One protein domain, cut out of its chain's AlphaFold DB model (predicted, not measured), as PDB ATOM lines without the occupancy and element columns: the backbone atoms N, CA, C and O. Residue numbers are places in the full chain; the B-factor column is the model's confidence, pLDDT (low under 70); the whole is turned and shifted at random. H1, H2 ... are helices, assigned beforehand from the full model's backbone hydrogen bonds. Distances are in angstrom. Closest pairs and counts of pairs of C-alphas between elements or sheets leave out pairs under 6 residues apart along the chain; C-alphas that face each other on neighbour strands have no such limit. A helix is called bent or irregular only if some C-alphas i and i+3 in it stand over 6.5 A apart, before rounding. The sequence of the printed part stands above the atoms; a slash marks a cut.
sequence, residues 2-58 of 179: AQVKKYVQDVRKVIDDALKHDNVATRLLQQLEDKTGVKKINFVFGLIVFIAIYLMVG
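What this domain is: This is residues 2 to 58 of the 179 residues of the protein "Receptor expression-enhancing protein" of Helobdella robusta (UniProt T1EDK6). Two long helices, H1 and H3, spread as a wide open V, and the shorter helix H2 lies across its point. H1 comes in along one arm of the V, the chain turns through H2, and H3 goes out along the other arm; the first ten residues of H1, 2 to 11, and residues 46 to 58, of which 46 to 57 belong to H3, stick out free, and the space between the arms is empty. The printed part has 57 residues with three named helices, in the order H1, H2, H3 along the chain, and no named strand; its class is all helix. The whole is loose, with a radius of gyration of the C-alphas of 13.0 A, and the C-alphas span 31 by 30 by 20 A along their three main axes.

Where its parts are: The printed part begins with H1, residues 2 to 18, which is 24.5 A long from first to last C-alpha. C-alpha 2, where H1 begins, is at (-42.978, -0.029, 43.676), and C-alpha 18, where it ends, is at (-19.670, -0.120, 36.077). Over these residues x rises and z falls, while y stays near its starting value. Residues 19 to 23 follow as a tight link of 5 residues. H2, residues 24 to 36, is 18.4 A long and begins with C-alpha 24 at (-11.045, -6.716, 30.294). Residues 37 to 39 are a tight link of 3 residues to the next helix. H3, residues 40 to 57, is the longest helix with 18 residues and 26.0 A. It ends with C-alpha 57 at (-25.740, -27.005, 45.258), and Gly 58 follows as the last printed residue.

How they stand to each other: H1 and H2, though they follow each other in the chain, are apart: no C-alpha of the one is within 8 A of the other. H1 and H3 only just touch, with 3 pairs of C-alphas within 8 A. Their closest C-alphas are those of Asp 16 and Ile 41, 6.9 A apart. H1 touches H3 with residues 12 to 16 alone, and H3 touches H1 with residue 41 alone. The lines of H1 and H3 stand about perpendicular, but only just, at 70.1 degrees, and their centres are 16.5 A apart. H2 and H3 touch with 5 pairs of C-alphas within 8 A, and the closest are those of Leu 29 and Lys 40, at 5.5 A. Here H2 touches with residues 29 to 33 alone and H3 with residues 40 to 43 alone. H2 and H3 are about perpendicular at 77 degrees, with their centres 16.7 A apart. Within H1, H2 and H3, every backbone O of residue i is within hydrogen-bond range of the N of residue i+4 inside the same helix. No helix is bent or irregular.

The domain as a whole: The two C-alphas farthest apart in the domain are those of Ala 2 and Val 24, at 35.3 A, where H1 and H2 begin. The C-alphas of Ala 2 and Gly 58, the first and last printed residues, are 33.4 A apart. Residues 2 to 11, 20 to 25 and 46 to 58 stand free. The printed part runs from 2 to 58 with no cut, and neither of its two links is long. The full chain has 179 residues. The mean pLDDT of the printed part is 83.5, and that of H1 is 80, of H2 85 and of H3 87. In this predicted model one printed residue is under 70, Asp 22, in the link between H1 and H2.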
ATOM      1  N   ALA A   2     -43.711  -1.233  44.107       76.69
ATOM      2  CA  ALA A   2     -42.978  -0.029  43.676       76.69
ATOM      3  C   ALA A   2     -41.555   0.086  44.266       76.69
ATOM      4  O   ALA A   2     -40.612   0.395  43.545       76.69
ATOM      5  N   GLN A   3     -41.380  -0.251  45.547       72.06
ATOM      6  CA  GLN A   3     -40.074  -0.209  46.212       72.06
ATOM      7  C   GLN A   3     -39.079  -1.227  45.634       72.06
ATOM      8  O   GLN A   3     -37.941  -0.877  45.353       72.06
ATOM      9  N   VAL A   4     -39.524  -2.458  45.360       72.56
ATOM     10  CA  VAL A   4     -38.690  -3.497  44.727       72.56
ATOM     11  C   VAL A   4     -38.266  -3.079  43.317       72.56
ATOM     12  O   VAL A   4     -37.098  -3.206  42.970       72.56
ATOM     13  N   LYS A   5     -39.186  -2.519  42.516       81.81
ATOM     14  CA  LYS A   5     -38.857  -2.008  41.174       81.81
ATOM     15  C   LYS A   5     -37.796  -0.906  41.226       81.81
ATOM     16  O   LYS A   5     -36.888  -0.923  40.402       81.81
ATOM     17  N   LYS A   6     -37.888  -0.009  42.213       81.50
ATOM     18  CA  LYS A   6     -36.889   1.039  42.451       81.50
ATOM     19  C   LYS A   6     -35.512   0.443  42.761       81.50
ATOM     20  O   LYS A   6     -34.560   0.765  42.067       81.50
ATOM     21  N   TYR A   7     -35.422  -0.500  43.703       76.75
ATOM     22  CA  TYR A   7     -34.158  -1.184  44.016       76.75
ATOM     23  C   TYR A   7     -33.548  -1.892  42.800       76.75
ATOM     24  O   TYR A   7     -32.351  -1.775  42.555       76.75
ATOM     25  N   VAL A   8     -34.365  -2.600  42.014       77.06
ATOM     26  CA  VAL A   8     -33.897  -3.271  40.791       77.06
ATOM     27  C   VAL A   8     -33.370  -2.256  39.771       77.06
ATOM     28  O   VAL A   8     -32.357  -2.516  39.124       77.06
ATOM     29  N   GLN A   9     -34.016  -1.095  39.633       84.38
ATOM     30  CA  GLN A   9     -33.536  -0.014  38.768       84.38
ATOM     31  C   GLN A   9     -32.232   0.611  39.272       84.38
ATOM     32  O   GLN A   9     -31.342   0.862  38.462       84.38
ATOM     33  N   ASP A  10     -32.098   0.815  40.580       82.31
ATOM     34  CA  ASP A  10     -30.884   1.367  41.184       82.31
ATOM     35  C   ASP A  10     -29.692   0.416  40.974       82.31
ATOM     36  O   ASP A  10     -28.645   0.837  40.486       82.31
ATOM     37  N   VAL A  11     -29.875  -0.887  41.225       80.56
ATOM     38  CA  VAL A  11     -28.854  -1.920  40.958       80.56
ATOM     39  C   VAL A  11     -28.492  -1.964  39.476       80.56
ATOM     40  O   VAL A  11     -27.314  -1.982  39.124       80.56
ATOM     41  N   ARG A  12     -29.498  -1.937  38.595       83.06
ATOM     42  CA  ARG A  12     -29.297  -1.911  37.144       83.06
ATOM     43  C   ARG A  12     -28.446  -0.720  36.714       83.06
ATOM     44  O   ARG A  12     -27.514  -0.906  35.944       83.06
ATOM     45  N   LYS A  13     -28.721   0.468  37.252       84.62
ATOM     46  CA  LYS A  13     -27.966   1.687  36.954       84.62
ATOM     47  C   LYS A  13     -26.510   1.590  37.412       84.62
ATOM     48  O   LYS A  13     -25.619   1.946  36.652       84.62
ATOM     49  N   VAL A  14     -26.267   1.068  38.617       81.88
ATOM     50  CA  VAL A  14     -24.907   0.866  39.148       81.88
ATOM     51  C   VAL A  14     -24.118  -0.120  38.287       81.88
ATOM     52  O   VAL A  14     -22.963   0.142  37.957       81.88
ATOM     53  N   ILE A  15     -24.742  -1.232  37.886       81.25
ATOM     54  CA  ILE A  15     -24.117  -2.215  36.991       81.25
ATOM     55  C   ILE A  15     -23.851  -1.587  35.620       81.25
ATOM     56  O   ILE A  15     -22.750  -1.726  35.100       81.25
ATOM     57  N   ASP A  16     -24.817  -0.869  35.045       83.12
ATOM     58  CA  ASP A  16     -24.653  -0.204  33.750       83.12
ATOM     59  C   ASP A  16     -23.526   0.841  33.782       83.12
ATOM     60  O   ASP A  16     -22.762   0.933  32.823       83.12
ATOM     61  N   ASP A  17     -23.370   1.593  34.874       82.06
ATOM     62  CA  ASP A  17     -22.264   2.541  35.045       82.06
ATOM     63  C   ASP A  17     -20.914   1.823  35.223       82.06
ATOM     64  O   ASP A  17     -19.924   2.216  34.605       82.06
ATOM     65  N   ALA A  18     -20.870   0.713  35.967       77.38
ATOM     66  CA  ALA A  18     -19.670  -0.120  36.077       77.38
ATOM     67  C   ALA A  18     -19.264  -0.749  34.727       77.38
ATOM     68  O   ALA A  18     -18.076  -0.846  34.420       77.38
ATOM     69  N   LEU A  19     -20.241  -1.116  33.891       80.06
ATOM     70  CA  LEU A  19     -20.052  -1.674  32.545       80.06
ATOM     71  C   LEU A  19     -19.688  -0.629  31.476       80.06
ATOM     72  O   LEU A  19     -19.487  -0.997  30.314       80.06
ATOM     73  N   LYS A  20     -19.649   0.665  31.814       78.81
ATOM     74  CA  LYS A  20     -19.128   1.718  30.922       78.81
ATOM     75  C   LYS A  20     -17.618   1.883  31.038       78.81
ATOM     76  O   LYS A  20     -17.003   2.376  30.098       78.81
ATOM     77  N   HIS A  21     -17.020   1.479  32.157       75.38
ATOM     78  CA  HIS A  21     -15.571   1.509  32.299       75.38
ATOM     79  C   HIS A  21     -14.937   0.433  31.413       75.38
ATOM     80  O   HIS A  21     -15.249  -0.756  31.540       75.38
ATOM     81  N   ASP A  22     -14.050   0.859  30.511       69.31
ATOM     82  CA  ASP A  22     -13.338  -0.046  29.613       69.31
ATOM     83  C   ASP A  22     -12.312  -0.854  30.415       69.31
ATOM     84  O   ASP A  22     -11.303  -0.348  30.904       69.31
ATOM     85  N   ASN A  23     -12.636  -2.122  30.630       78.94
ATOM     86  CA  ASN A  23     -11.808  -3.090  31.325       78.94
ATOM     87  C   ASN A  23     -11.933  -4.442  30.606       78.94
ATOM     88  O   ASN A  23     -12.775  -4.631  29.723       78.94
ATOM     89  N   VAL A  24     -11.084  -5.405  30.968       80.69
ATOM     90  CA  VAL A  24     -11.045  -6.716  30.294       80.69
ATOM     91  C   VAL A  24     -12.400  -7.432  30.361       80.69
ATOM     92  O   VAL A  24     -12.826  -8.025  29.372       80.69
ATOM     93  N   ALA A  25     -13.116  -7.325  31.484       80.19
ATOM     94  CA  ALA A  25     -14.439  -7.923  31.646       80.19
ATOM     95  C   ALA A  25     -15.485  -7.266  30.729       80.19
ATOM     96  O   ALA A  25     -16.238  -7.971  30.060       80.19
ATOM     97  N   THR A  26     -15.495  -5.935  30.629       82.62
ATOM     98  CA  THR A  26     -16.378  -5.181  29.733       82.62
ATOM     99  C   THR A  26     -16.098  -5.527  28.274       82.62
ATOM    100  O   THR A  26     -17.041  -5.729  27.519       82.62
ATOM    101  N   ARG A  27     -14.825  -5.686  27.877       84.38
ATOM    102  CA  ARG A  27     -14.453  -6.121  26.518       84.38
ATOM    103  C   ARG A  27     -14.948  -7.531  26.200       84.38
ATOM    104  O   ARG A  27     -15.471  -7.749  25.112       84.38
ATOM    105  N   LEU A  28     -14.824  -8.472  27.139       84.44
ATOM    106  CA  LEU A  28     -15.366  -9.826  26.979       84.44
ATOM    107  C   LEU A  28     -16.894  -9.805  26.859       84.44
ATOM    108  O   LEU A  28     -17.453 -10.453  25.978       84.44
ATOM    109  N   LEU A  29     -17.571  -9.023  27.703       85.75
ATOM    110  CA  LEU A  29     -19.022  -8.857  27.638       85.75
ATOM    111  C   LEU A  29     -19.465  -8.199  26.328       85.75
ATOM    112  O   LEU A  29     -20.467  -8.623  25.764       85.75
ATOM    113  N   GLN A  30     -18.706  -7.229  25.817       85.81
ATOM    114  CA  GLN A  30     -18.972  -6.582  24.534       85.81
ATOM    115  C   GLN A  30     -18.843  -7.582  23.377       85.81
ATOM    116  O   GLN A  30     -19.740  -7.680  22.552       85.81
ATOM    117  N   GLN A  31     -17.796  -8.415  23.366       87.19
ATOM    118  CA  GLN A  31     -17.639  -9.476  22.362       87.19
ATOM    119  C   GLN A  31     -18.765 -10.519  22.406       87.19
ATOM    120  O   GLN A  31     -19.150 -11.063  21.369       87.19
ATOM    121  N   LEU A  32     -19.275 -10.833  23.599       85.31
ATOM    122  CA  LEU A  32     -20.421 -11.727  23.767       85.31
ATOM    123  C   LEU A  32     -21.722 -11.065  23.306       85.31
ATOM    124  O   LEU A  32     -22.525 -11.722  22.647       85.31
ATOM    125  N   GLU A  33     -21.915  -9.779  23.596       88.56
ATOM    126  CA  GLU A  33     -23.047  -8.981  23.113       88.56
ATOM    127  C   GLU A  33     -23.053  -8.903  21.581       88.56
ATOM    128  O   GLU A  33     -24.072  -9.216  20.969       88.56
ATOM    129  N   ASP A  34     -21.908  -8.631  20.956       88.75
ATOM    130  CA  ASP A  34     -21.779  -8.529  19.498       88.75
ATOM    131  C   ASP A  34     -22.055  -9.871  18.789       88.75
ATOM    132  O   ASP A  34     -22.585  -9.897  17.679       88.75
ATOM    133  N   LYS A  35     -21.730 -11.007  19.428       89.56
ATOM    134  CA  LYS A  35     -21.972 -12.354  18.873       89.56
ATOM    135  C   LYS A  35     -23.386 -12.879  19.104       89.56
ATOM    136  O   LYS A  35     -23.886 -13.647  18.286       89.56
ATOM    137  N   THR A  36     -23.999 -12.546  20.237       87.25
ATOM    138  CA  THR A  36     -25.288 -13.125  20.661       87.25
ATOM    139  C   THR A  36     -26.472 -12.180  20.464       87.25
ATOM    140  O   THR A  36     -27.615 -12.628  20.503       87.25
ATOM    141  N   GLY A  37     -26.222 -10.878  20.290       85.31
ATOM    142  CA  GLY A  37     -27.245  -9.830  20.239       85.31
ATOM    143  C   GLY A  37     -27.918  -9.537  21.587       85.31
ATOM    144  O   GLY A  37     -28.877  -8.765  21.644       85.31
ATOM    145  N   VAL A  38     -27.458 -10.152  22.682       87.50
ATOM    146  CA  VAL A  38     -28.026  -9.973  24.025       87.50
ATOM    147  C   VAL A  38     -27.242  -8.907  24.786       87.50
ATOM    148  O   VAL A  38     -26.018  -8.943  24.838       87.50
ATOM    149  N   LYS A  39     -27.951  -7.982  25.443       85.12
ATOM    150  CA  LYS A  39     -27.332  -6.897  26.222       85.12
ATOM    151  C   LYS A  39     -26.404  -7.436  27.316       85.12
ATOM    152  O   LYS A  39     -26.842  -8.261  28.124       85.12
ATOM    153  N   LYS A  40     -25.200  -6.865  27.449       84.69
ATOM    154  CA  LYS A  40     -24.207  -7.188  28.496       84.69
ATOM    155  C   LYS A  40     -24.759  -7.301  29.919       84.69
ATOM    156  O   LYS A  40     -24.369  -8.190  30.671       84.69
ATOM    157  N   ILE A  41     -25.724  -6.460  30.288       84.06
ATOM    158  CA  ILE A  41     -26.338  -6.501  31.621       84.06
ATOM    159  C   ILE A  41     -27.099  -7.804  31.913       84.06
ATOM    160  O   ILE A  41     -27.103  -8.278  33.048       84.06
ATOM    161  N   ASN A  42     -27.712  -8.422  30.902       86.56
ATOM    162  CA  ASN A  42     -28.435  -9.677  31.091       86.56
ATOM    163  C   ASN A  42     -27.468 -10.834  31.377       86.56
ATOM    164  O   ASN A  42     -27.812 -11.723  32.152       86.56
ATOM    165  N   PHE A  43     -26.252 -10.795  30.820       87.75
ATOM    166  CA  PHE A  43     -25.196 -11.750  31.161       87.75
ATOM    167  C   PHE A  43     -24.759 -11.619  32.619       87.75
ATOM    168  O   PHE A  43     -24.592 -12.632  33.289       87.75
ATOM    169  N   VAL A  44     -24.643 -10.390  33.141       87.19
ATOM    170  CA  VAL A  44     -24.316 -10.157  34.558       87.19
ATOM    171  C   VAL A  44     -25.401 -10.729  35.471       87.19
ATOM    172  O   VAL A  44     -25.092 -11.475  36.397       87.19
ATOM    173  N   PHE A  45     -26.679 -10.451  35.192       87.31
ATOM    174  CA  PHE A  45     -27.781 -11.037  35.965       87.31
ATOM    175  C   PHE A  45     -27.824 -12.565  35.850       87.31
ATOM    176  O   PHE A  45     -28.022 -13.241  36.858       87.31
ATOM    177  N   GLY A  46     -27.592 -13.110  34.654       90.94
ATOM    178  CA  GLY A  46     -27.491 -14.552  34.435       90.94
ATOM    179  C   GLY A  46     -26.369 -15.185  35.259       90.94
ATOM    180  O   GLY A  46     -26.592 -16.203  35.905       90.94
ATOM    181  N   LEU A  47     -25.197 -14.544  35.311       90.38
ATOM    182  CA  LEU A  47     -24.063 -14.995  36.113       90.38
ATOM    183  C   LEU A  47     -24.369 -14.956  37.616       90.38
ATOM    184  O   LEU A  47     -24.055 -15.910  38.317       90.38
ATOM    185  N   ILE A  48     -25.021 -13.899  38.110       89.19
ATOM    186  CA  ILE A  48     -25.429 -13.801  39.522       89.19
ATOM    187  C   ILE A  48     -26.397 -14.932  39.885       89.19
ATOM    188  O   ILE A  48     -26.215 -15.589  40.908       89.19
ATOM    189  N   VAL A  49     -27.407 -15.188  39.045       90.75
ATOM    190  CA  VAL A  49     -28.368 -16.282  39.265       90.75
ATOM    191  C   VAL A  49     -27.669 -17.639  39.206       90.75
ATOM    192  O   VAL A  49     -27.919 -18.489  40.055       90.75
ATOM    193  N   PHE A  50     -26.755 -17.833  38.255       91.50
ATOM    194  CA  PHE A  50     -25.961 -19.052  38.146       91.50
ATOM    195  C   PHE A  50     -25.097 -19.288  39.393       91.50
ATOM    196  O   PHE A  50     -25.121 -20.385  39.944       91.50
ATOM    197  N   ILE A  51     -24.400 -18.258  39.887       89.12
ATOM    198  CA  ILE A  51     -23.612 -18.321  41.127       89.12
ATOM    199  C   ILE A  51     -24.512 -18.634  42.325       89.12
ATOM    200  O   ILE A  51     -24.159 -19.476  43.146       89.12
ATOM    201  N   ALA A  52     -25.684 -18.001  42.422       87.25
ATOM    202  CA  ALA A  52     -26.631 -18.275  43.497       87.25
ATOM    203  C   ALA A  52     -27.075 -19.745  43.486       87.25
ATOM    204  O   ALA A  52     -27.002 -20.401  44.520       87.25
ATOM    205  N   ILE A  53     -27.451 -20.286  42.322       87.44
ATOM    206  CA  ILE A  53     -27.828 -21.700  42.168       87.44
ATOM    207  C   ILE A  53     -26.642 -22.620  42.495       87.44
ATOM    208  O   ILE A  53     -26.809 -23.600  43.214       87.44
ATOM    209  N   TYR A  54     -25.437 -22.295  42.028       86.88
ATOM    210  CA  TYR A  54     -24.220 -23.051  42.336       86.88
ATOM    211  C   TYR A  54     -23.946 -23.112  43.848       86.88
ATOM    212  O   TYR A  54     -23.688 -24.187  44.389       86.88
ATOM    213  N   LEU A  55     -24.100 -21.990  44.555       85.88
ATOM    214  CA  LEU A  55     -23.988 -21.932  46.015       85.88
ATOM    215  C   LEU A  55     -25.088 -22.733  46.730       85.88
ATOM    216  O   LEU A  55     -24.846 -23.243  47.820       85.88
ATOM    217  N   MET A  56     -26.275 -22.887  46.133       83.12
ATOM    218  CA  MET A  56     -27.319 -23.771  46.674       83.12
ATOM    219  C   MET A  56     -26.948 -25.254  46.547       83.12
ATOM    220  O   MET A  56     -27.295 -26.034  47.429       83.12
ATOM    221  N   VAL A  57     -26.249 -25.635  45.471       82.31
ATOM    222  CA  VAL A  57     -25.740 -27.005  45.258       82.31
ATOM    223  C   VAL A  57     -24.553 -27.303  46.182       82.31
ATOM    224  O   VAL A  57     -24.358 -28.445  46.588       82.31
ATOM    225  N   GLY A  58     -23.776 -26.281  46.552       77.44
ATOM    226  CA  GLY A  58     -22.790 -26.337  47.635       77.44
ATOM    227  C   GLY A  58     -21.439 -26.967  47.284       77.44
ATOM    228  O   GLY A  58     -20.508 -26.888  48.083       77.44
TER     229      GLY A  58